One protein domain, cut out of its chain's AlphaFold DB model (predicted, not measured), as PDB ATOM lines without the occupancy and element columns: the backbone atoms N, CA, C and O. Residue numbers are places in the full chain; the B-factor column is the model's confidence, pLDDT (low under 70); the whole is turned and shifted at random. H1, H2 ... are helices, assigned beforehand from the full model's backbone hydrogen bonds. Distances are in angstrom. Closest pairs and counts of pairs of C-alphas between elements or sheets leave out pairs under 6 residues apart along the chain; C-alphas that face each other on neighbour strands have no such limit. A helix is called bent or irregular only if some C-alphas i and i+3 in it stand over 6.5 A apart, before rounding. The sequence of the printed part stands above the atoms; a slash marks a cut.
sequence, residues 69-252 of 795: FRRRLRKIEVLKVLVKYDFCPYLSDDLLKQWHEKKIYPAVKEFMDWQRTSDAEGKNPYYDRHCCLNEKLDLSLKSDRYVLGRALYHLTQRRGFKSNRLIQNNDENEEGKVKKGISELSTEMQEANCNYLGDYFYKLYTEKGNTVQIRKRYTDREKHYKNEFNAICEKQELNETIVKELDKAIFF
ATOM      1  N   PHE A  69     140.711 132.359 159.226       94.00
ATOM      2  CA  PHE A  69     139.854 132.471 158.046       94.00
ATOM      3  C   PHE A  69     138.535 131.698 158.211       94.00
ATOM      4  O   PHE A  69     137.458 132.253 158.029       94.00
ATOM      5  N   ARG A  70     138.600 130.430 158.635       92.56
ATOM      6  CA  ARG A  70     137.408 129.588 158.837       92.56
ATOM      7  C   ARG A  70     136.546 130.043 160.010       92.56
ATOM      8  O   ARG A  70     135.335 129.875 159.964       92.56
ATOM      9  N   ARG A  71     137.154 130.587 161.069       92.75
ATOM     10  CA  ARG A  71     136.417 131.181 162.192       92.75
ATOM     11  C   ARG A  71     135.639 132.411 161.733       92.75
ATOM     12  O   ARG A  71     134.491 132.549 162.131       92.75
ATOM     13  N   ARG A  72     136.241 133.255 160.890       94.19
ATOM     14  CA  ARG A  72     135.568 134.409 160.284       94.19
ATOM     15  C   ARG A  72     134.405 133.980 159.394       94.19
ATOM     16  O   ARG A  72     133.295 134.430 159.628       94.19
ATOM     17  N   LEU A  73     134.640 133.050 158.466       94.50
ATOM     18  CA  LEU A  73     133.580 132.492 157.618       94.50
ATOM     19  C   LEU A  73     132.412 131.946 158.433       94.50
ATOM     20  O   LEU A  73     131.271 132.262 158.145       94.50
ATOM     21  N   ARG A  74     132.697 131.179 159.488       95.31
ATOM     22  CA  ARG A  74     131.649 130.681 160.378       95.31
ATOM     23  C   ARG A  74     130.814 131.814 160.975       95.31
ATOM     24  O   ARG A  74     129.600 131.717 160.966       95.31
ATOM     25  N   LYS A  75     131.456 132.856 161.513       95.25
ATOM     26  CA  LYS A  75     130.734 133.997 162.092       95.25
ATOM     27  C   LYS A  75     129.841 134.677 161.055       95.25
ATOM     28  O   LYS A  75     128.716 135.010 161.382       95.25
ATOM     29  N   ILE A  76     130.329 134.835 159.825       95.88
ATOM     30  CA  ILE A  76     129.555 135.403 158.715       95.88
ATOM     31  C   ILE A  76     128.334 134.535 158.397       95.88
ATOM     32  O   ILE A  76     127.230 135.053 158.350       95.88
ATOM     33  N   GLU A  77     128.511 133.223 158.232       96.31
ATOM     34  CA  GLU A  77     127.397 132.312 157.924       96.31
ATOM     35  C   GLU A  77     126.350 132.276 159.041       96.31
ATOM     36  O   GLU A  77     125.160 132.242 158.766       96.31
ATOM     37  N   VAL A  78     126.777 132.355 160.301       96.88
ATOM     38  CA  VAL A  78     125.856 132.463 161.438       96.88
ATOM     39  C   VAL A  78     125.100 133.785 161.389       96.88
ATOM     40  O   VAL A  78     123.888 133.780 161.541       96.88
ATOM     41  N   LEU A  79     125.787 134.910 161.164       96.94
ATOM     42  CA  LEU A  79     125.138 136.221 161.086       96.94
ATOM     43  C   LEU A  79     124.119 136.286 159.948       96.94
ATOM     44  O   LEU A  79     123.059 136.854 160.152       96.94
ATOM     45  N   LYS A  80     124.377 135.653 158.798       96.69
ATOM     46  CA  LYS A  80     123.376 135.541 157.724       96.69
ATOM     47  C   LYS A  80     122.095 134.858 158.204       96.69
ATOM     48  O   LYS A  80     121.010 135.348 157.921       96.69
ATOM     49  N   VAL A  81     122.222 133.758 158.951       97.25
ATOM     50  CA  VAL A  81     121.066 133.050 159.525       97.25
ATOM     51  C   VAL A  81     120.369 133.917 160.581       97.25
ATOM     52  O   VAL A  81     119.151 134.032 160.556       97.25
ATOM     53  N   LEU A  82     121.118 134.586 161.465       97.12
ATOM     54  CA  LEU A  82     120.533 135.460 162.490       97.12
ATOM     55  C   LEU A  82     119.813 136.678 161.889       97.12
ATOM     56  O   LEU A  82     118.740 137.024 162.363       97.12
ATOM     57  N   VAL A  83     120.361 137.298 160.838       96.75
ATOM     58  CA  VAL A  83     119.717 138.414 160.119       96.75
ATOM     59  C   VAL A  83     118.458 137.935 159.394       96.75
ATOM     60  O   VAL A  83     117.430 138.597 159.472       96.75
ATOM     61  N   LYS A  84     118.510 136.765 158.740       96.50
ATOM     62  CA  LYS A  84     117.363 136.168 158.035       96.50
ATOM     63  C   LYS A  84     116.139 135.973 158.940       96.50
ATOM     64  O   LYS A  84     115.020 136.103 158.457       96.50
ATOM     65  N   TYR A  85     116.351 135.665 160.220       96.00
ATOM     66  CA  TYR A  85     115.288 135.429 161.207       96.00
ATOM     67  C   TYR A  85     115.129 136.567 162.237       96.00
ATOM     68  O   TYR A  85     114.478 136.375 163.257       96.00
ATOM     69  N   ASP A  86     115.720 137.743 161.986       95.81
ATOM     70  CA  ASP A  86     115.666 138.931 162.859       95.81
ATOM     71  C   ASP A  86     116.092 138.684 164.326       95.81
ATOM     72  O   ASP A  86     115.548 139.245 165.276       95.81
ATOM     73  N   PHE A  87     117.105 137.840 164.529       96.62
ATOM     74  CA  PHE A  87     117.713 137.568 165.840       96.62
ATOM     75  C   PHE A  87     118.890 138.497 166.170       96.62
ATOM     76  O   PHE A  87     119.459 138.433 167.259       96.62
ATOM     77  N   CYS A  88     119.306 139.367 165.254       96.12
ATOM     78  CA  CYS A  88     120.333 140.372 165.524       96.12
ATOM     79  C   CYS A  88     120.101 141.639 164.689       96.12
ATOM     80  O   CYS A  88     119.378 141.568 163.693       96.12
ATOM     81  N   PRO A  89     120.747 142.772 165.033       96.12
ATOM     82  CA  PRO A  89     120.710 143.973 164.203       96.12
ATOM     83  C   PRO A  89     121.094 143.682 162.750       96.12
ATOM     84  O   PRO A  89     121.999 142.884 162.485       96.12
ATOM     85  N   TYR A  90     120.407 144.341 161.819       94.62
ATOM     86  CA  TYR A  90     120.578 144.097 160.393       94.62
ATOM     87  C   TYR A  90     122.017 144.372 159.937       94.62
ATOM     88  O   TYR A  90     122.627 145.391 160.269       94.62
ATOM     89  N   LEU A  91     122.549 143.456 159.129       94.62
ATOM     90  CA  LEU A  91     123.827 143.596 158.445       94.62
ATOM     91  C   LEU A  91     123.608 143.304 156.964       94.62
ATOM     92  O   LEU A  91     123.095 142.242 156.619       94.62
ATOM     93  N   SER A  92     124.027 144.223 156.094       94.25
ATOM     94  CA  SER A  92     123.925 144.008 154.653       94.25
ATOM     95  C   SER A  92     124.892 142.923 154.174       94.25
ATOM     96  O   SER A  92     125.984 142.729 154.728       94.25
ATOM     97  N   ASP A  93     124.522 142.247 153.086       93.19
ATOM     98  CA  ASP A  93     125.392 141.263 152.439       93.19
ATOM     99  C   ASP A  93     126.719 141.880 151.980       93.19
ATOM    100  O   ASP A  93     127.758 141.219 152.045       93.19
ATOM    101  N   ASP A  94     126.717 143.160 151.589       94.56
ATOM    102  CA  ASP A  94     127.935 143.883 151.226       94.56
ATOM    103  C   ASP A  94     128.891 144.027 152.421       94.56
ATOM    104  O   ASP A  94     130.070 143.685 152.312       94.56
ATOM    105  N   LEU A  95     128.391 144.403 153.604       95.12
ATOM    106  CA  LEU A  95     129.211 144.489 154.819       95.12
ATOM    107  C   LEU A  95     129.823 143.129 155.192       95.12
ATOM    108  O   LEU A  95     131.007 143.030 155.537       95.12
ATOM    109  N   LEU A  96     129.041 142.052 155.085       94.81
ATOM    110  CA  LEU A  96     129.524 140.692 155.336       94.81
ATOM    111  C   LEU A  96     130.550 140.240 154.282       94.81
ATOM    112  O   LEU A  96     131.545 139.586 154.624       94.81
ATOM    113  N   LYS A  97     130.363 140.626 153.014       94.44
ATOM    114  CA  LYS A  97     131.305 140.373 151.916       94.44
ATOM    115  C   LYS A  97     132.622 141.126 152.119       94.44
ATOM    116  O   LYS A  97     133.691 140.515 152.022       94.44
ATOM    117  N   GLN A  98     132.571 142.398 152.511       95.81
ATOM    118  CA  GLN A  98     133.757 143.182 152.866       95.81
ATOM    119  C   GLN A  98     134.537 142.538 154.024       95.81
ATOM    120  O   GLN A  98     135.772 142.462 153.982       95.81
ATOM    121  N   TRP A  99     133.849 141.977 155.024       95.94
ATOM    122  CA  TRP A  99     134.520 141.243 156.101       95.94
ATOM    123  C   TRP A  99     135.167 139.945 155.622       95.94
ATOM    124  O   TRP A  99     136.280 139.597 156.041       95.94
ATOM    125  N   HIS A 100     134.509 139.220 154.722       92.69
ATOM    126  CA  HIS A 100     135.065 138.011 154.132       92.69
ATOM    127  C   HIS A 100     136.364 138.299 153.358       92.69
ATOM    128  O   HIS A 100     137.406 137.700 153.683       92.69
ATOM    129  N   GLU A 101     136.291 139.222 152.395       93.12
ATOM    130  CA  GLU A 101     137.308 139.495 151.371       93.12
ATOM    131  C   GLU A 101     138.404 140.441 151.875       93.12
ATOM    132  O   GLU A 101     139.588 140.094 151.846       93.12
ATOM    133  N   LYS A 102     138.012 141.602 152.412       94.44
ATOM    134  CA  LYS A 102     138.923 142.681 152.831       94.44
ATOM    135  C   LYS A 102     139.286 142.638 154.318       94.44
ATOM    136  O   LYS A 102     140.183 143.355 154.746       94.44
ATOM    137  N   LYS A 103     138.652 141.758 155.109       94.62
ATOM    138  CA  LYS A 103     138.818 141.650 156.578       94.62
ATOM    139  C   LYS A 103     138.355 142.895 157.352       94.62
ATOM    140  O   LYS A 103     138.750 143.055 158.504       94.62
ATOM    141  N   ILE A 104     137.493 143.716 156.758       95.44
ATOM    142  CA  ILE A 104     136.895 144.895 157.397       95.44
ATOM    143  C   ILE A 104     135.710 144.427 158.251       95.44
ATOM    144  O   ILE A 104     134.804 143.789 157.732       95.44
ATOM    145  N   TYR A 105     135.740 144.650 159.567       93.38
ATOM    146  CA  TYR A 105     134.666 144.202 160.464       93.38
ATOM    147  C   TYR A 105     133.418 145.088 160.306       93.38
ATOM    148  O   TYR A 105     133.584 146.307 160.244       93.38
ATOM    149  N   PRO A 106     132.189 144.532 160.279       91.75
ATOM    150  CA  PRO A 106     130.975 145.337 160.183       91.75
ATOM    151  C   PRO A 106     130.735 146.088 161.500       91.75
ATOM    152  O   PRO A 106     130.143 145.554 162.431       91.75
ATOM    153  N   ALA A 107     131.233 147.319 161.600       91.06
ATOM    154  CA  ALA A 107     131.184 148.139 162.811       91.06
ATOM    155  C   ALA A 107     129.955 149.070 162.850       91.06
ATOM    156  O   ALA A 107     130.063 150.239 163.208       91.06
ATOM    157  N   VAL A 108     128.782 148.561 162.463       94.31
ATOM    158  CA  VAL A 108     127.517 149.311 162.538       94.31
ATOM    159  C   VAL A 108     127.169 149.564 164.008       94.31
ATOM    160  O   VAL A 108     127.256 148.638 164.815       94.31
ATOM    161  N   LYS A 109     126.769 150.794 164.361       94.25
ATOM    162  CA  LYS A 109     126.520 151.215 165.753       94.25
ATOM    163  C   LYS A 109     125.606 150.238 166.505       94.25
ATOM    164  O   LYS A 109     126.022 149.697 167.523       94.25
ATOM    165  N   GLU A 110     124.439 149.919 165.945       92.75
ATOM    166  CA  GLU A 110     123.469 148.993 166.554       92.75
ATOM    167  C   GLU A 110     124.050 147.590 166.787       92.75
ATOM    168  O   GLU A 110     123.888 147.003 167.856       92.75
ATOM    169  N   PHE A 111     124.790 147.059 165.811       93.88
ATOM    170  CA  PHE A 111     125.435 145.750 165.916       93.88
ATOM    171  C   PHE A 111     126.560 145.728 166.962       93.88
ATOM    172  O   PHE A 111     126.782 144.711 167.632       93.88
ATOM    173  N   MET A 112     127.276 146.843 167.116       93.94
ATOM    174  CA  MET A 112     128.296 147.006 168.149       93.94
ATOM    175  C   MET A 112     127.658 147.126 169.535       93.94
ATOM    176  O   MET A 112     128.096 146.436 170.454       93.94
ATOM    177  N   ASP A 113     126.601 147.923 169.679       92.00
ATOM    178  CA  ASP A 113     125.865 148.108 170.937       92.00
ATOM    179  C   ASP A 113     125.193 146.809 171.412       92.00
ATOM    180  O   ASP A 113     125.179 146.505 172.612       92.00
ATOM    181  N   TRP A 114     124.716 145.988 170.473       93.56
ATOM    182  CA  TRP A 114     124.210 144.641 170.739       93.56
ATOM    183  C   TRP A 114     125.295 143.712 171.308       93.56
ATOM    184  O   TRP A 114     125.055 142.998 172.282       93.56
ATOM    185  N   GLN A 115     126.521 143.761 170.777       90.38
ATOM    186  CA  GLN A 115     127.641 142.920 171.233       90.38
ATOM    187  C   GLN A 115     128.339 143.395 172.506       90.38
ATOM    188  O   GLN A 115     129.028 142.591 173.140       90.38
ATOM    189  N   ARG A 116     128.231 144.682 172.849       89.75
ATOM    190  CA  ARG A 116     128.930 145.256 174.004       89.75
ATOM    191  C   ARG A 116     128.553 144.541 175.297       89.75
ATOM    192  O   ARG A 116     127.398 144.168 175.517       89.75
ATOM    193  N   THR A 117     129.555 144.374 176.150       87.38
ATOM    194  CA  THR A 117     129.412 143.798 177.484       87.38
ATOM    195  C   THR A 117     129.573 144.880 178.541       87.38
ATOM    196  O   THR A 117     130.435 145.742 178.377       87.38
ATOM    197  N   SER A 118     128.779 144.825 179.604       85.69
ATOM    198  CA  SER A 118     128.854 145.743 180.744       85.69
ATOM    199  C   SER A 118     128.664 144.947 182.029       85.69
ATOM    200  O   SER A 118     127.620 144.327 182.212       85.69
ATOM    201  N   ASP A 119     129.673 144.949 182.899       77.62
ATOM    202  CA  ASP A 119     129.601 144.252 184.188       77.62
ATOM    203  C   ASP A 119     128.657 144.970 185.158       77.62
ATOM    204  O   ASP A 119     127.921 144.315 185.888       77.62
ATOM    205  N   ALA A 120     128.618 146.308 185.106       74.69
ATOM    206  CA  ALA A 120     127.730 147.129 185.929       74.69
ATOM    207  C   ALA A 120     126.244 146.901 185.605       74.69
ATOM    208  O   ALA A 120     125.410 146.909 186.502       74.69
ATOM    209  N   GLU A 121     125.922 146.661 184.332       76.56
ATOM    210  CA  GLU A 121     124.554 146.389 183.864       76.56
ATOM    211  C   GLU A 121     124.242 144.882 183.802       76.56
ATOM    212  O   GLU A 121     123.198 144.488 183.288       76.56
ATOM    213  N   GLY A 122     125.172 144.008 184.214       73.12
ATOM    214  CA  GLY A 122     125.037 142.552 184.072       73.12
ATOM    215  C   GLY A 122     124.990 142.048 182.621       73.12
ATOM    216  O   GLY A 122     124.846 140.848 182.375       73.12
ATOM    217  N   LYS A 123     125.168 142.927 181.630       83.38
ATOM    218  CA  LYS A 123     125.058 142.640 180.200       83.38
ATOM    219  C   LYS A 123     126.252 141.818 179.726       83.38
ATOM    220  O   LYS A 123     127.240 142.357 179.227       83.38
ATOM    221  N   ASN A 124     126.144 140.494 179.776       88.81
ATOM    222  CA  ASN A 124     127.186 139.581 179.301       88.81
ATOM    223  C   ASN A 124     126.599 138.370 178.533       88.81
ATOM    224  O   ASN A 124     125.486 137.950 178.826       88.81
ATOM    225  N   PRO A 125     127.315 137.770 177.560       91.81
ATOM    226  CA  PRO A 125     126.767 136.675 176.754       91.81
ATOM    227  C   PRO A 125     126.576 135.347 177.495       91.81
ATOM    228  O   PRO A 125     126.032 134.411 176.911       91.81
ATOM    229  N   TYR A 126     127.091 135.202 178.723       92.44
ATOM    230  CA  TYR A 126     126.810 134.024 179.549       92.44
ATOM    231  C   TYR A 126     125.438 134.150 180.212       92.44
ATOM    232  O   TYR A 126     124.711 133.164 180.226       92.44
ATOM    233  N   TYR A 127     125.062 135.357 180.646       92.81
ATOM    234  CA  TYR A 127     123.711 135.655 181.120       92.81
ATOM    235  C   TYR A 127     122.664 135.381 180.038       92.81
ATOM    236  O   TYR A 127     121.733 134.629 180.285       92.81
ATOM    237  N   ASP A 128     122.868 135.873 178.811       94.50
ATOM    238  CA  ASP A 128     121.906 135.642 177.721       94.50
ATOM    239  C   ASP A 128     121.715 134.142 177.429       94.50
ATOM    240  O   ASP A 128     120.609 133.686 177.158       94.50
ATOM    241  N   ARG A 129     122.796 133.350 177.521       95.62
ATOM    242  CA  ARG A 129     122.739 131.884 177.378       95.62
ATOM    243  C   ARG A 129     121.968 131.229 178.521       95.62
ATOM    244  O   ARG A 129     121.177 130.336 178.253       95.62
ATOM    245  N   HIS A 130     122.193 131.673 179.755       95.12
ATOM    246  CA  HIS A 130     121.470 131.204 180.936       95.12
ATOM    247  C   HIS A 130     119.970 131.533 180.855       95.12
ATOM    248  O   HIS A 130     119.138 130.649 181.047       95.12
ATOM    249  N   CYS A 131     119.620 132.767 180.484       94.44
ATOM    250  CA  CYS A 131     118.240 133.201 180.261       94.44
ATOM    251  C   CYS A 131     117.555 132.321 179.200       94.44
ATOM    252  O   CYS A 131     116.530 131.710 179.482       94.44
ATOM    253  N   CYS A 132     118.191 132.100 178.041       96.31
ATOM    254  CA  CYS A 132     117.641 131.245 176.978       96.31
ATOM    255  C   CYS A 132     117.459 129.760 177.360       96.31
ATOM    256  O   CYS A 132     116.784 129.030 176.632       96.31
ATOM    257  N   LEU A 133     118.090 129.283 178.437       96.00
ATOM    258  CA  LEU A 133     117.934 127.911 178.936       96.00
ATOM    259  C   LEU A 133     116.795 127.790 179.956       96.00
ATOM    260  O   LEU A 133     116.116 126.765 180.007       96.00
ATOM    261  N   ASN A 134     116.582 128.826 180.766       94.56
ATOM    262  CA  ASN A 134     115.697 128.763 181.930       94.56
ATOM    263  C   ASN A 134     114.357 129.471 181.685       94.56
ATOM    264  O   ASN A 134     113.311 128.975 182.118       94.56
ATOM    265  N   GLU A 135     114.357 130.544 180.898       94.69
ATOM    266  CA  GLU A 135     113.196 131.381 180.595       94.69
ATOM    267  C   GLU A 135     112.700 131.129 179.165       94.69
ATOM    268  O   GLU A 135     113.477 130.833 178.255       94.69
ATOM    269  N   LYS A 136     111.380 131.210 178.961       95.44
ATOM    270  CA  LYS A 136     110.775 131.189 177.625       95.44
ATOM    271  C   LYS A 136     110.658 132.632 177.145       95.44
ATOM    272  O   LYS A 136     109.922 133.406 177.747       95.44
ATOM    273  N   LEU A 137     111.390 132.971 176.091       94.88
ATOM    274  CA  LEU A 137     111.414 134.314 175.525       94.88
ATOM    275  C   LEU A 137     110.221 134.541 174.592       94.88
ATOM    276  O   LEU A 137     109.798 133.621 173.882       94.88
ATOM    277  N   ASP A 138     109.719 135.774 174.544       94.19
ATOM    278  CA  ASP A 138     108.680 136.156 173.590       94.19
ATOM    279  C   ASP A 138     109.328 136.597 172.273       94.19
ATOM    280  O   ASP A 138     109.767 137.733 172.098       94.19
ATOM    281  N   LEU A 139     109.371 135.684 171.301       92.62
ATOM    282  CA  LEU A 139     109.987 135.944 169.998       92.62
ATOM    283  C   LEU A 139     109.215 136.965 169.142       92.62
ATOM    284  O   LEU A 139     109.724 137.359 168.089       92.62
ATOM    285  N   SER A 140     108.037 137.436 169.572       92.25
ATOM    286  CA  SER A 140     107.374 138.598 168.968       92.25
ATOM    287  C   SER A 140     108.092 139.910 169.320       92.25
ATOM    288  O   SER A 140     108.153 140.830 168.491       92.25
ATOM    289  N   LEU A 141     108.761 139.964 170.478       95.00
ATOM    290  CA  LEU A 141     109.524 141.114 170.950       95.00
ATOM    291  C   LEU A 141     110.940 141.137 170.360       95.00
ATOM    292  O   LEU A 141     111.696 140.164 170.380       95.00
ATOM    293  N   LYS A 142     111.340 142.309 169.859       94.62
ATOM    294  CA  LYS A 142     112.671 142.528 169.268       94.62
ATOM    295  C   LYS A 142     113.804 142.356 170.290       94.62
ATOM    296  O   LYS A 142     114.866 141.846 169.939       94.62
ATOM    297  N   SER A 143     113.592 142.781 171.538       92.81
ATOM    298  CA  SER A 143     114.562 142.637 172.635       92.81
ATOM    299  C   SER A 143     114.940 141.175 172.860       92.81
ATOM    300  O   SER A 143     116.120 140.832 172.883       92.81
ATOM    301  N   ASP A 144     113.931 140.319 172.930       94.62
ATOM    302  CA  ASP A 144     114.030 138.903 173.265       94.62
ATOM    303  C   ASP A 144     114.669 138.108 172.128       94.62
ATOM    304  O   ASP A 144     115.600 137.324 172.344       94.62
ATOM    305  N   ARG A 145     114.283 138.409 170.880       95.62
ATOM    306  CA  ARG A 145     114.984 137.900 169.691       95.62
ATOM    307  C   ARG A 145     116.476 138.223 169.728       95.62
ATOM    308  O   ARG A 145     117.302 137.383 169.364       95.62
ATOM    309  N   TYR A 146     116.838 139.424 170.178       96.00
ATOM    310  CA  TYR A 146     118.230 139.867 170.237       96.00
ATOM    311  C   TYR A 146     119.010 139.214 171.383       96.00
ATOM    312  O   TYR A 146     120.209 138.967 171.207       96.00
ATOM    313  N   VAL A 147     118.365 138.880 172.504       95.56
ATOM    314  CA  VAL A 147     118.953 138.055 173.576       95.56
ATOM    315  C   VAL A 147     119.274 136.660 173.034       95.56
ATOM    316  O   VAL A 147     120.433 136.227 173.092       95.56
ATOM    317  N   LEU A 148     118.300 136.008 172.388       96.62
ATOM    318  CA  LEU A 148     118.480 134.690 171.774       96.62
ATOM    319  C   LEU A 148     119.600 134.690 170.729       96.62
ATOM    320  O   LEU A 148     120.522 133.866 170.778       96.62
ATOM    321  N   GLY A 149     119.582 135.640 169.797       96.69
ATOM    322  CA  GLY A 149     120.623 135.724 168.781       96.69
ATOM    323  C   GLY A 149     122.003 135.989 169.368       96.69
ATOM    324  O   GLY A 149     122.999 135.507 168.821       96.69
ATOM    325  N   ARG A 150     122.102 136.715 170.490       95.94
ATOM    326  CA  ARG A 150     123.390 137.000 171.134       95.94
ATOM    327  C   ARG A 150     123.949 135.762 171.818       95.94
ATOM    328  O   ARG A 150     125.145 135.481 171.659       95.94
ATOM    329  N   ALA A 151     123.094 134.983 172.479       95.94
ATOM    330  CA  ALA A 151     123.442 133.674 173.019       95.94
ATOM    331  C   ALA A 151     123.965 132.741 171.910       95.94
ATOM    332  O   ALA A 151     125.087 132.226 171.999       95.94
ATOM    333  N   LEU A 152     123.219 132.617 170.806       96.31
ATOM    334  CA  LEU A 152     123.594 131.796 169.650       96.31
ATOM    335  C   LEU A 152     124.890 132.283 168.987       96.31
ATOM    336  O   LEU A 152     125.793 131.482 168.722       96.31
ATOM    337  N   TYR A 153     125.047 133.595 168.775       96.38
ATOM    338  CA  TYR A 153     126.269 134.180 168.217       96.38
ATOM    339  C   TYR A 153     127.489 133.891 169.101       96.38
ATOM    340  O   TYR A 153     128.578 133.597 168.586       96.38
ATOM    341  N   HIS A 154     127.322 133.905 170.425       94.56
ATOM    342  CA  HIS A 154     128.384 133.590 171.375       94.56
ATOM    343  C   HIS A 154     128.860 132.128 171.270       94.56
ATOM    344  O   HIS A 154     130.077 131.904 171.190       94.56
ATOM    345  N   LEU A 155     127.951 131.150 171.125       94.25
ATOM    346  CA  LEU A 155     128.296 129.732 170.876       94.25
ATOM    347  C   LEU A 155     129.185 129.559 169.628       94.25
ATOM    348  O   LEU A 155     130.034 128.671 169.531       94.25
ATOM    349  N   THR A 156     129.073 130.452 168.649       93.12
ATOM    350  CA  THR A 156     129.844 130.350 167.394       93.12
ATOM    351  C   THR A 156     131.295 130.776 167.570       93.12
ATOM    352  O   THR A 156     132.207 130.320 166.850       93.12
ATOM    353  N   GLN A 157     131.546 131.641 168.554       88.69
ATOM    354  CA  GLN A 157     132.878 132.137 168.846       88.69
ATOM    355  C   GLN A 157     133.769 131.010 169.366       88.69
ATOM    356  O   GLN A 157     134.961 130.996 169.021       88.69
ATOM    357  N   ARG A 158     133.197 130.065 170.122       88.56
ATOM    358  CA  ARG A 158     133.832 128.870 170.693       88.56
ATOM    359  C   ARG A 158     132.831 127.712 170.632       88.56
ATOM    360  O   ARG A 158     131.869 127.725 171.361       88.56
ATOM    361  N   ARG A 159     133.084 126.704 169.795       90.81
ATOM    362  CA  ARG A 159     132.134 125.602 169.519       90.81
ATOM    363  C   ARG A 159     132.598 124.229 170.018       90.81
ATOM    364  O   ARG A 159     132.341 123.207 169.379       90.81
ATOM    365  N   GLY A 160     133.437 124.242 171.047       90.94
ATOM    366  CA  GLY A 160     134.069 123.049 171.600       90.94
ATOM    367  C   GLY A 160     135.075 122.340 170.681       90.94
ATOM    368  O   GLY A 160     135.142 122.518 169.449       90.94
ATOM    369  N   PHE A 161     135.901 121.523 171.321       90.56
ATOM    370  CA  PHE A 161     136.785 120.560 170.692       90.56
ATOM    371  C   PHE A 161     135.956 119.383 170.169       90.56
ATOM    372  O   PHE A 161     135.128 118.837 170.880       90.56
ATOM    373  N   LYS A 162     136.182 118.993 168.912       86.50
ATOM    374  CA  LYS A 162     135.665 117.738 168.355       86.50
ATOM    375  C   LYS A 162     136.867 116.861 168.059       86.50
ATOM    376  O   LYS A 162     137.706 117.246 167.234       86.50
ATOM    377  N   SER A 163     136.970 115.730 168.751       75.81
ATOM    378  CA  SER A 163     138.035 114.770 168.480       75.81
ATOM    379  C   SER A 163     137.896 114.252 167.051       75.81
ATOM    380  O   SER A 163     136.843 113.768 166.656       75.81
ATOM    381  N   ASN A 164     138.974 114.365 166.272       67.19
ATOM    382  CA  ASN A 164     139.084 113.710 164.965       67.19
ATOM    383  C   ASN A 164     139.945 112.439 165.044       67.19
ATOM    384  O   ASN A 164     140.294 111.876 164.007       67.19
ATOM    385  N   ARG A 165     140.376 112.031 166.247       60.25
ATOM    386  CA  ARG A 165     141.098 110.771 166.420       60.25
ATOM    387  C   ARG A 165     140.074 109.646 166.314       60.25
ATOM    388  O   ARG A 165     139.129 109.616 167.095       60.25
ATOM    389  N   LEU A 166     140.296 108.720 165.382       54.66
ATOM    390  CA  LEU A 166     139.780 107.363 165.527       54.66
ATOM    391  C   LEU A 166     140.273 106.884 166.893       54.66
ATOM    392  O   LEU A 166     141.484 106.902 167.119       54.66
ATOM    393  N   ILE A 167     139.361 106.592 167.821       48.44
ATOM    394  CA  ILE A 167     139.698 106.136 169.173       48.44
ATOM    395  C   ILE A 167     140.598 104.907 169.003       48.44
ATOM    396  O   ILE A 167     140.145 103.856 168.562       48.44
ATOM    397  N   GLN A 168     141.900 105.070 169.235       42.94
ATOM    398  CA  GLN A 168     142.817 103.942 169.347       42.94
ATOM    399  C   GLN A 168     142.584 103.341 170.729       42.94
ATOM    400  O   GLN A 168     142.336 104.105 171.658       42.94
ATOM    401  N   ASN A 169     142.629 102.004 170.837       40.81
ATOM    402  CA  ASN A 169     142.498 101.279 172.105       40.81
ATOM    403  C   ASN A 169     143.202 102.055 173.219       40.81
ATOM    404  O   ASN A 169     144.403 102.310 173.092       40.81
ATOM    405  N   ASN A 170     142.419 102.452 174.222       38.66
ATOM    406  CA  ASN A 170     142.867 103.189 175.388       38.66
ATOM    407  C   ASN A 170     144.094 102.482 175.976       38.66
ATOM    408  O   ASN A 170     143.964 101.408 176.551       38.66
ATOM    409  N   ASP A 171     145.270 103.089 175.850       39.09
ATOM    410  CA  ASP A 171     146.167 103.068 176.993       39.09
ATOM    411  C   ASP A 171     145.584 104.152 177.908       39.09
ATOM    412  O   ASP A 171     145.776 105.347 177.677       39.09
ATOM    413  N   GLU A 172     144.759 103.741 178.875       43.16
ATOM    414  CA  GLU A 172     144.126 104.632 179.866       43.16
ATOM    415  C   GLU A 172     145.167 105.488 180.612       43.16
ATOM    416  O   GLU A 172     144.867 106.576 181.092       43.16
ATOM    417  N   ASN A 173     146.427 105.051 180.593       43.31
ATOM    418  CA  ASN A 173     147.546 105.674 181.286       43.31
ATOM    419  C   ASN A 173     148.106 106.952 180.626       43.31
ATOM    420  O   ASN A 173     148.964 107.596 181.224       43.31
ATOM    421  N   GLU A 174     147.644 107.365 179.437       48.62
ATOM    422  CA  GLU A 174     148.048 108.647 178.824       48.62
ATOM    423  C   GLU A 174     146.846 109.423 178.243       48.62
ATOM    424  O   GLU A 174     146.811 109.797 177.063       48.62
ATOM    425  N   GLU A 175     145.829 109.714 179.062       56.28
ATOM    426  CA  GLU A 175     144.807 110.687 178.668       56.28
ATOM    427  C   GLU A 175     145.436 112.070 178.425       56.28
ATOM    428  O   GLU A 175     145.885 112.766 179.335       56.28
ATOM    429  N   GLY A 176     145.475 112.498 177.160       67.19
ATOM    430  CA  GLY A 176     146.033 113.803 176.802       67.19
ATOM    431  C   GLY A 176     145.320 114.955 177.523       67.19
ATOM    432  O   GLY A 176     144.101 114.929 177.677       67.19
ATOM    433  N   LYS A 177     146.070 116.014 177.875       80.50
ATOM    434  CA  LYS A 177     145.617 117.193 178.656       80.50
ATOM    435  C   LYS A 177     144.225 117.736 178.290       80.50
ATOM    436  O   LYS A 177     143.497 118.190 179.160       80.50
ATOM    437  N   VAL A 178     143.854 117.693 177.006       83.94
ATOM    438  CA  VAL A 178     142.537 118.143 176.517       83.94
ATOM    439  C   VAL A 178     141.404 117.226 176.983       83.94
ATOM    440  O   VAL A 178     140.375 117.730 177.412       83.94
ATOM    441  N   LYS A 179     141.571 115.899 176.884       82.81
ATOM    442  CA  LYS A 179     140.541 114.921 177.275       82.81
ATOM    443  C   LYS A 179     140.329 114.963 178.786       82.81
ATOM    444  O   LYS A 179     139.189 115.096 179.216       82.81
ATOM    445  N   LYS A 180     141.433 114.980 179.543       86.62
ATOM    446  CA  LYS A 180     141.411 115.135 180.997       86.62
ATOM    447  C   LYS A 180     140.669 116.409 181.410       86.62
ATOM    448  O   LYS A 180     139.681 116.325 182.121       86.62
ATOM    449  N   GLY A 181     141.045 117.562 180.849       89.00
ATOM    450  CA  GLY A 181     140.384 118.831 181.171       89.00
ATOM    451  C   GLY A 181     138.920 118.932 180.723       89.00
ATOM    452  O   GLY A 181     138.161 119.692 181.314       89.00
ATOM    453  N   ILE A 182     138.502 118.188 179.689       90.19
ATOM    454  CA  ILE A 182     137.080 118.051 179.331       90.19
ATOM    455  C   ILE A 182     136.346 117.231 180.393       90.19
ATOM    456  O   ILE A 182     135.258 117.630 180.785       90.19
ATOM    457  N   SER A 183     136.935 116.117 180.841       89.81
ATOM    458  CA  SER A 183     136.348 115.256 181.871       89.81
ATOM    459  C   SER A 183     136.225 115.981 183.208       89.81
ATOM    460  O   SER A 183     135.145 115.986 183.779       89.81
ATOM    461  N   GLU A 184     137.294 116.652 183.652       92.25
ATOM    462  CA  GLU A 184     137.314 117.490 184.861       92.25
ATOM    463  C   GLU A 184     136.209 118.556 184.800       92.25
ATOM    464  O   GLU A 184     135.425 118.685 185.730       92.25
ATOM    465  N   LEU A 185     136.064 119.255 183.664       93.12
ATOM    466  CA  LEU A 185     134.980 120.225 183.487       93.12
ATOM    467  C   LEU A 185     133.588 119.579 183.568       93.12
ATOM    468  O   LEU A 185     132.693 120.176 184.156       93.12
ATOM    469  N   SER A 186     133.382 118.403 182.967       93.06
ATOM    470  CA  SER A 186     132.092 117.706 183.060       93.06
ATOM    471  C   SER A 186     131.755 117.334 184.508       93.06
ATOM    472  O   SER A 186     130.607 117.492 184.907       93.06
ATOM    473  N   THR A 187     132.740 116.890 185.294       94.00
ATOM    474  CA  THR A 187     132.567 116.592 186.724       94.00
ATOM    475  C   THR A 187     132.256 117.855 187.525       94.00
ATOM    476  O   THR A 187     131.273 117.878 188.253       94.00
ATOM    477  N   GLU A 188     132.998 118.945 187.319       93.62
ATOM    478  CA  GLU A 188     132.736 120.221 188.005       93.62
ATOM    479  C   GLU A 188     131.348 120.797 187.676       93.62
ATOM    480  O   GLU A 188     130.699 121.394 188.532       93.62
ATOM    481  N   MET A 189     130.866 120.617 186.441       94.81
ATOM    482  CA  MET A 189     129.500 120.994 186.061       94.81
ATOM    483  C   MET A 189     128.456 120.189 186.844       94.81
ATOM    484  O   MET A 189     127.476 120.766 187.314       94.81
ATOM    485  N   GLN A 190     128.679 118.881 187.008       92.81
ATOM    486  CA  GLN A 190     127.804 118.003 187.787       92.81
ATOM    487  C   GLN A 190     127.812 118.374 189.274       92.81
ATOM    488  O   GLN A 190     126.745 118.541 189.852       92.81
ATOM    489  N   GLU A 191     128.987 118.588 189.871       93.06
ATOM    490  CA  GLU A 191     129.136 119.025 191.270       93.06
ATOM    491  C   GLU A 191     128.476 120.387 191.525       93.06
ATOM    492  O   GLU A 191     127.906 120.635 192.586       93.06
ATOM    493  N   ALA A 192     128.505 121.276 190.531       91.38
ATOM    494  CA  ALA A 192     127.841 122.569 190.591       91.38
ATOM    495  C   ALA A 192     126.327 122.510 190.303       91.38
ATOM    496  O   ALA A 192     125.710 123.582 190.259       91.38
ATOM    497  N   ASN A 193     125.750 121.318 190.099       92.25
ATOM    498  CA  ASN A 193     124.361 121.075 189.690       92.25
ATOM    499  C   ASN A 193     123.954 121.830 188.410       92.25
ATOM    500  O   ASN A 193     122.831 122.314 188.283       92.25
ATOM    501  N   CYS A 194     124.879 121.964 187.458       91.75
ATOM    502  CA  CYS A 194     124.658 122.651 186.188       91.75
ATOM    503  C   CYS A 194     124.623 121.642 185.030       91.75
ATOM    504  O   CYS A 194     125.653 121.090 184.644       91.75
ATOM    505  N   ASN A 195     123.451 121.451 184.420       90.19
ATOM    506  CA  ASN A 195     123.282 120.524 183.291       90.19
ATOM    507  C   ASN A 195     123.894 121.053 181.981       90.19
ATOM    508  O   ASN A 195     124.336 120.274 181.131       90.19
ATOM    509  N   TYR A 196     123.953 122.378 181.822       95.38
ATOM    510  CA  TYR A 196     124.411 123.036 180.602       95.38
ATOM    511  C   TYR A 196     125.619 123.942 180.856       95.38
ATOM    512  O   TYR A 196     125.796 124.531 181.924       95.38
ATOM    513  N   LEU A 197     126.481 124.068 179.842       94.44
ATOM    514  CA  LEU A 197     127.731 124.825 179.952       94.44
ATOM    515  C   LEU A 197     127.479 126.331 180.142       94.44
ATOM    516  O   LEU A 197     128.276 127.007 180.793       94.44
ATOM    517  N   GLY A 198     126.405 126.858 179.550       92.75
ATOM    518  CA  GLY A 198     125.940 128.236 179.708       92.75
ATOM    519  C   GLY A 198     125.702 128.599 181.170       92.75
ATOM    520  O   GLY A 198     126.315 129.555 181.642       92.75
ATOM    521  N   ASP A 199     124.923 127.781 181.886       93.25
ATOM    522  CA  ASP A 199     124.608 127.966 183.310       93.25
ATOM    523  C   ASP A 199     125.865 127.931 184.173       93.25
ATOM    524  O   ASP A 199     126.121 128.845 184.955       93.25
ATOM    525  N   TYR A 200     126.707 126.915 183.971       94.56
ATOM    526  CA  TYR A 200     127.939 126.768 184.738       94.56
ATOM    527  C   TYR A 200     128.893 127.954 184.528       94.56
ATOM    528  O   TYR A 200     129.455 128.495 185.478       94.56
ATOM    529  N   PHE A 201     129.070 128.404 183.282       93.50
ATOM    530  CA  PHE A 201     129.919 129.563 183.000       93.50
ATOM    531  C   PHE A 201     129.316 130.878 183.484       93.50
ATOM    532  O   PHE A 201     130.085 131.755 183.868       93.50
ATOM    533  N   TYR A 202     127.991 131.024 183.485       92.38
ATOM    534  CA  TYR A 202     127.339 132.183 184.082       92.38
ATOM    535  C   TYR A 202     127.534 132.201 185.602       92.38
ATOM    536  O   TYR A 202     128.001 133.207 186.125       92.38
ATOM    537  N   LYS A 203     127.334 131.063 186.280       91.19
ATOM    538  CA  LYS A 203     127.601 130.901 187.717       91.19
ATOM    539  C   LYS A 203     129.027 131.313 188.076       91.19
ATOM    540  O   LYS A 203     129.217 132.182 188.924       91.19
ATOM    541  N   LEU A 204     130.019 130.773 187.360       90.50
ATOM    542  CA  LEU A 204     131.422 131.157 187.538       90.50
ATOM    543  C   LEU A 204     131.652 132.654 187.284       90.50
ATOM    544  O   LEU A 204     132.482 133.262 187.949       90.50
ATOM    545  N   TYR A 205     130.959 133.247 186.313       87.31
ATOM    546  CA  TYR A 205     131.096 134.671 186.012       87.31
ATOM    547  C   TYR A 205     130.568 135.562 187.142       87.31
ATOM    548  O   TYR A 205     131.165 136.592 187.436       87.31
ATOM    549  N   THR A 206     129.455 135.171 187.764       86.50
ATOM    550  CA  THR A 206     128.771 135.952 188.806       86.50
ATOM    551  C   THR A 206     129.337 135.761 190.211       86.50
ATOM    552  O   THR A 206     129.085 136.578 191.095       86.50
ATOM    553  N   GLU A 207     130.081 134.681 190.442       86.06
ATOM    554  CA  GLU A 207     130.610 134.334 191.757       86.06
ATOM    555  C   GLU A 207     131.704 135.320 192.206       86.06
ATOM    556  O   GLU A 207     132.772 135.440 191.595       86.06
ATOM    557  N   LYS A 208     131.432 136.060 193.291       77.25
ATOM    558  CA  LYS A 208     132.355 137.068 193.833       77.25
ATOM    559  C   LYS A 208     133.645 136.404 194.320       77.25
ATOM    560  O   LYS A 208     133.606 135.472 195.112       77.25
ATOM    561  N   GLY A 209     134.791 136.922 193.875       74.50
ATOM    562  CA  GLY A 209     136.111 136.386 194.232       74.50
ATOM    563  C   GLY A 209     136.579 135.217 193.360       74.50
ATOM    564  O   GLY A 209     137.676 134.701 193.578       74.50
ATOM    565  N   ASN A 210     135.805 134.819 192.345       78.88
ATOM    566  CA  ASN A 210     136.222 133.765 191.434       78.88
ATOM    567  C   ASN A 210     137.409 134.204 190.555       78.88
ATOM    568  O   ASN A 210     137.349 135.196 189.829       78.88
ATOM    569  N   THR A 211     138.492 133.427 190.580       79.69
ATOM    570  CA  THR A 211     139.703 133.659 189.769       79.69
ATOM    571  C   THR A 211     139.786 132.737 188.548       79.69
ATOM    572  O   THR A 211     140.733 132.814 187.751       79.69
ATOM    573  N   VAL A 212     138.792 131.862 188.360       83.12
ATOM    574  CA  VAL A 212     138.776 130.860 187.293       83.12
ATOM    575  C   VAL A 212     138.660 131.525 185.924       83.12
ATOM    576  O   VAL A 212     137.679 132.169 185.557       83.12
ATOM    577  N   GLN A 213     139.661 131.285 185.081       84.56
ATOM    578  CA  GLN A 213     139.669 131.798 183.715       84.56
ATOM    579  C   GLN A 213     138.829 130.907 182.788       84.56
ATOM    580  O   GLN A 213     139.369 130.039 182.095       84.56
ATOM    581  N   ILE A 214     137.520 131.187 182.694       87.00
ATOM    582  CA  ILE A 214     136.537 130.485 181.830       87.00
ATOM    583  C   ILE A 214     137.096 130.223 180.419       87.00
ATOM    584  O   ILE A 214     136.962 129.149 179.832       87.00
ATOM    585  N   ARG A 215     137.813 131.208 179.866       82.44
ATOM    586  CA  ARG A 215     138.350 131.169 178.501       82.44
ATOM    587  C   ARG A 215     139.518 130.196 178.281       82.44
ATOM    588  O   ARG A 215     139.830 129.953 177.110       82.44
ATOM    589  N   LYS A 216     140.159 129.670 179.329       85.62
ATOM    590  CA  LYS A 216     141.271 128.704 179.232       85.62
ATOM    591  C   LYS A 216     140.830 127.244 179.376       85.62
ATOM    592  O   LYS A 216     141.643 126.356 179.138       85.62
ATOM    593  N   ARG A 217     139.562 126.990 179.713       89.31
ATOM    594  CA  ARG A 217     139.048 125.636 179.945       89.31
ATOM    595  C   ARG A 217     138.859 124.858 178.641       89.31
ATOM    596  O   ARG A 217     138.422 125.411 177.625       89.31
ATOM    597  N   TYR A 218     139.167 123.563 178.674       91.75
ATOM    598  CA  TYR A 218     138.866 122.659 177.568       91.75
ATOM    599  C   TYR A 218     137.387 122.288 177.593       91.75
ATOM    600  O   TYR A 218     136.825 121.994 178.635       91.75
ATOM    601  N   THR A 219     136.744 122.336 176.432       93.12
ATOM    602  CA  THR A 219     135.301 122.117 176.283       93.12
ATOM    603  C   THR A 219     135.061 121.173 175.120       93.12
ATOM    604  O   THR A 219     135.726 121.301 174.088       93.12
ATOM    605  N   ASP A 220     134.120 120.244 175.265       93.00
ATOM    606  CA  ASP A 220     133.729 119.331 174.194       93.00
ATOM    607  C   ASP A 220     132.645 119.946 173.300       93.00
ATOM    608  O   ASP A 220     131.856 120.789 173.736       93.00
ATOM    609  N   ARG A 221     132.624 119.566 172.022       92.75
ATOM    610  CA  ARG A 221     131.595 120.035 171.092       92.75
ATOM    611  C   ARG A 221     130.246 119.389 171.358       92.75
ATOM    612  O   ARG A 221     129.266 120.119 171.402       92.75
ATOM    613  N   GLU A 222     130.200 118.065 171.453       90.38
ATOM    614  CA  GLU A 222     128.942 117.320 171.513       90.38
ATOM    615  C   GLU A 222     128.373 117.393 172.936       90.38
ATOM    616  O   GLU A 222     127.260 117.874 173.126       90.38
ATOM    617  N   LYS A 223     129.183 117.042 173.946       89.81
ATOM    618  CA  LYS A 223     128.741 116.974 175.351       89.81
ATOM    619  C   LYS A 223     128.365 118.326 175.954       89.81
ATOM    620  O   LYS A 223     127.502 118.373 176.818       89.81
ATOM    621  N   HIS A 224     129.040 119.410 175.557       94.50
ATOM    622  CA  HIS A 224     128.837 120.723 176.179       94.50
ATOM    623  C   HIS A 224     128.072 121.678 175.255       94.50
ATOM    624  O   HIS A 224     126.926 122.011 175.527       94.50
ATOM    625  N   TYR A 225     128.683 122.113 174.145       95.50
ATOM    626  CA  TYR A 225     128.092 123.173 173.314       95.50
ATOM    627  C   TYR A 225     126.867 122.730 172.511       95.50
ATOM    628  O   TYR A 225     125.942 123.521 172.358       95.50
ATOM    629  N   LYS A 226     126.870 121.517 171.945       95.12
ATOM    630  CA  LYS A 226     125.747 121.019 171.142       95.12
ATOM    631  C   LYS A 226     124.580 120.582 172.025       95.12
ATOM    632  O   LYS A 226     123.449 120.907 171.692       95.12
ATOM    633  N   ASN A 227     124.867 119.959 173.169       95.38
ATOM    634  CA  ASN A 227     123.861 119.687 174.198       95.38
ATOM    635  C   ASN A 227     123.126 120.971 174.625       95.38
ATOM    636  O   ASN A 227     121.907 121.044 174.551       95.38
ATOM    637  N   GLU A 228     123.872 122.025 174.964       97.12
ATOM    638  CA  GLU A 228     123.284 123.324 175.305       97.12
ATOM    639  C   GLU A 228     122.527 123.973 174.139       97.12
ATOM    640  O   GLU A 228     121.441 124.504 174.334       97.12
ATOM    641  N   PHE A 229     123.083 123.942 172.923       97.69
ATOM    642  CA  PHE A 229     122.405 124.484 171.743       97.69
ATOM    643  C   PHE A 229     121.045 123.816 171.515       97.69
ATOM    644  O   PHE A 229     120.065 124.516 171.274       97.69
ATOM    645  N   ASN A 230     120.984 122.486 171.617       97.06
ATOM    646  CA  ASN A 230     119.740 121.736 171.469       97.06
ATOM    647  C   ASN A 230     118.735 122.118 172.564       97.06
ATOM    648  O   ASN A 230     117.589 122.398 172.236       97.06
ATOM    649  N   ALA A 231     119.180 122.223 173.820       97.25
ATOM    650  CA  ALA A 231     118.329 122.627 174.939       97.25
ATOM    651  C   ALA A 231     117.765 124.048 174.783       97.25
ATOM    652  O   ALA A 231     116.586 124.267 175.039       97.25
ATOM    653  N   ILE A 232     118.568 125.004 174.299       97.31
ATOM    654  CA  ILE A 232     118.074 126.346 173.947       97.31
ATOM    655  C   ILE A 232     117.018 126.244 172.840       97.31
ATOM    656  O   ILE A 232     115.958 126.850 172.949       97.31
ATOM    657  N   CYS A 233     117.283 125.486 171.773       97.00
ATOM    658  CA  CYS A 233     116.341 125.359 170.659       97.00
ATOM    659  C   CYS A 233     115.010 124.727 171.087       97.00
ATOM    660  O   CYS A 233     113.962 125.174 170.629       97.00
ATOM    661  N   GLU A 234     115.061 123.720 171.959       96.69
ATOM    662  CA  GLU A 234     113.892 123.044 172.522       96.69
ATOM    663  C   GLU A 234     113.107 123.976 173.448       96.69
ATOM    664  O   GLU A 234     111.921 124.198 173.222       96.69
ATOM    665  N   LYS A 235     113.776 124.618 174.414       96.88
ATOM    666  CA  LYS A 235     113.153 125.579 175.337       96.88
ATOM    667  C   LYS A 235     112.475 126.727 174.591       96.88
ATOM    668  O   LYS A 235     111.359 127.117 174.929       96.88
ATOM    669  N   GLN A 236     113.128 127.256 173.557       96.56
ATOM    670  CA  GLN A 236     112.589 128.347 172.748       96.56
ATOM    671  C   GLN A 236     111.634 127.874 171.638       96.56
ATOM    672  O   GLN A 236     111.019 128.722 171.001       96.56
ATOM    673  N   GLU A 237     111.414 126.565 171.466       95.50
ATOM    674  CA  GLU A 237     110.550 125.956 170.432       95.50
ATOM    675  C   GLU A 237     110.857 126.473 169.016       95.50
ATOM    676  O   GLU A 237     109.979 126.861 168.242       95.50
ATOM    677  N   LEU A 238     112.144 126.508 168.668       94.75
ATOM    678  CA  LEU A 238     112.568 126.955 167.345       94.75
ATOM    679  C   LEU A 238     112.161 125.947 166.264       94.75
ATOM    680  O   LEU A 238     112.320 124.738 166.418       94.75
ATOM    681  N   ASN A 239     111.711 126.460 165.117       94.31
ATOM    682  CA  ASN A 239     111.370 125.637 163.958       94.31
ATOM    683  C   ASN A 239     112.567 124.777 163.502       94.31
ATOM    684  O   ASN A 239     113.697 125.266 163.416       94.31
ATOM    685  N   GLU A 240     112.310 123.523 163.119       94.94
ATOM    686  CA  GLU A 240     113.332 122.556 162.690       94.94
ATOM    687  C   GLU A 240     114.242 123.089 161.565       94.94
ATOM    688  O   GLU A 240     115.443 122.805 161.530       94.94
ATOM    689  N   THR A 241     113.705 123.917 160.665       96.50
ATOM    690  CA  THR A 241     114.466 124.565 159.585       96.50
ATOM    691  C   THR A 241     115.518 125.523 160.144       96.50
ATOM    692  O   THR A 241     116.681 125.470 159.738       96.50
ATOM    693  N   ILE A 242     115.134 126.354 161.119       95.38
ATOM    694  CA  ILE A 242     116.029 127.306 161.791       95.38
ATOM    695  C   ILE A 242     117.124 126.534 162.531       95.38
ATOM    696  O   ILE A 242     118.310 126.841 162.386       95.38
ATOM    697  N   VAL A 243     116.739 125.486 163.266       96.81
ATOM    698  CA  VAL A 243     117.670 124.632 164.018       96.81
ATOM    699  C   VAL A 243     118.691 123.979 163.084       96.81
ATOM    700  O   VAL A 243     119.889 124.029 163.366       96.81
ATOM    701  N   LYS A 244     118.266 123.431 161.937       96.31
ATOM    702  CA  LYS A 244     119.171 122.833 160.936       96.31
ATOM    703  C   LYS A 244     120.129 123.858 160.323       96.31
ATOM    704  O   LYS A 244     121.318 123.561 160.164       96.31
ATOM    705  N   GLU A 245     119.644 125.053 159.976       97.12
ATOM    706  CA  GLU A 245     120.485 126.129 159.432       97.12
ATOM    707  C   GLU A 245     121.525 126.606 160.458       97.12
ATOM    708  O   GLU A 245     122.712 126.714 160.126       97.12
ATOM    709  N   LEU A 246     121.116 126.806 161.714       96.50
ATOM    710  CA  LEU A 246     122.000 127.191 162.815       96.50
ATOM    711  C   LEU A 246     122.998 126.083 163.174       96.50
ATOM    712  O   LEU A 246     124.193 126.364 163.252       96.50
ATOM    713  N   ASP A 247     122.572 124.827 163.326       95.88
ATOM    714  CA  ASP A 247     123.473 123.708 163.643       95.88
ATOM    715  C   ASP A 247     124.576 123.587 162.585       95.88
ATOM    716  O   ASP A 247     125.775 123.526 162.897       95.88
ATOM    717  N   LYS A 248     124.182 123.668 161.309       95.56
ATOM    718  CA  LYS A 248     125.111 123.681 160.181       95.56
ATOM    719  C   LYS A 248     126.037 124.894 160.250       95.56
ATOM    720  O   LYS A 248     127.251 124.723 160.132       95.56
ATOM    721  N   ALA A 249     125.527 126.102 160.473       95.69
ATOM    722  CA  ALA A 249     126.357 127.302 160.537       95.69
ATOM    723  C   ALA A 249     127.369 127.244 161.703       95.69
ATOM    724  O   ALA A 249     128.563 127.506 161.516       95.69
ATOM    725  N   ILE A 250     126.942 126.824 162.897       95.50
ATOM    726  CA  ILE A 250     127.745 126.816 164.128       95.50
ATOM    727  C   ILE A 250     128.745 125.651 164.136       95.50
ATOM    728  O   ILE A 250     129.960 125.848 164.318       95.50
ATOM    729  N   PHE A 251     128.285 124.421 163.921       94.75
ATOM    730  CA  PHE A 251     129.066 123.219 164.223       94.75
ATOM    731  C   PHE A 251     129.785 122.613 163.015       94.75
ATOM    732  O   PHE A 251     130.725 121.825 163.206       94.75
ATOM    733  N   PHE A 252     129.477 123.049 161.786       91.25
ATOM    734  CA  PHE A 252     130.097 122.503 160.577       91.25
ATOM    735  C   PHE A 252     131.627 122.598 160.581       91.25
ATOM    736  O   PHE A 252     132.256 123.654 160.738       91.25
TER     737      PHE A 252
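What this domain is: This is residues 69 to 252 of the 795 residues of the protein "Putative CRISPR-associated protein, Csn1 family" of Prevotella disiens FB035-09AN (UniProt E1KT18). Four helices, H1, H5, H8 and H9, make an up-and-down bundle, each running against the one before it, loosely joined at H8. H4 crosses H5 and H8 on one side with H7 packed on it, H2 lies along H1, H3 is a short helix by H5, and H6 sits at one end, beyond which residues 164 to 176 stick out as a free loop. The printed part has 184 residues with nine named helices, H1 to H9 in chain order, and no named strand: all helix. It is compact, with a radius of gyration of the C-alphas of 17.4 A, and spans 52 by 37 by 32 A.

Where its parts are: The longest helices have 16 residues each: H5, residues 142 to 157, 22.7 A, from C-alpha 142 at (112.671, 142.528, 169.268), and H1, residues 69 to 84, 22.8 A, from C-alpha 69 at (139.854, 132.471, 158.046). H6 is residues 177 to 191, 20.8 A, and H8 is residues 221 to 235, 19.7 A. H8 is irregular, but only just: C-alphas 223 and 226 are 6.6 A apart. H9, residues 240 to 251, ends at C-alpha 251 at (129.066, 123.219, 164.223). The others are H2, residues 93 to 101, H3, 109 to 115, H4, 125 to 134, and H7, 197 to 206.

How they stand to each other: H5 is the hub, touching five helices. It touches H1 at a shallow tilt of 18 degrees, opposite ways, closest at the C-alphas of Leu 82 and Gly 149, 6.3 A. H4 touches H5 residues 147 to 154 alone, at a steep tilt of 66 degrees, closest at C-alphas 129 and 151, 4.8 A. H8 and H3 each only just touch H5, with 3 pairs of C-alphas within 8 A; the closest are 155 and 225, 7.0 A, and 115 and 150, 7.3 A. H5 and H9 only just touch, with 3 such pairs, only at their ends, closest at C-alphas 156 and 250, 5.2 A. H1 touches H9 with residues 74 to 81 alone, closest at C-alphas 78 and 249, 5.3 A. H1 and H2 form a hairpin, closest at C-alphas 76 and 96, 6.3 A. H7 touches H4, closest at C-alphas 126 and 202, 4.9 A. H6 is close to H7 but not clearly touching, closest at C-alphas 189 and 200, 6.1 A. Every O i to N i+4 pair is within hydrogen-bond range in H1, H2, H3, H4, H6, H7 and H9; H5 has 11 of 12 and H8 9 of 11.

The domain as a whole: The C-alphas farthest apart, of Ser 140 and Asn 173, are 53.4 A apart. The printed part has no cut. The links H5 to H6 and H7 to H8 are long. Residues 164 to 176 stand free and have pLDDT under 70.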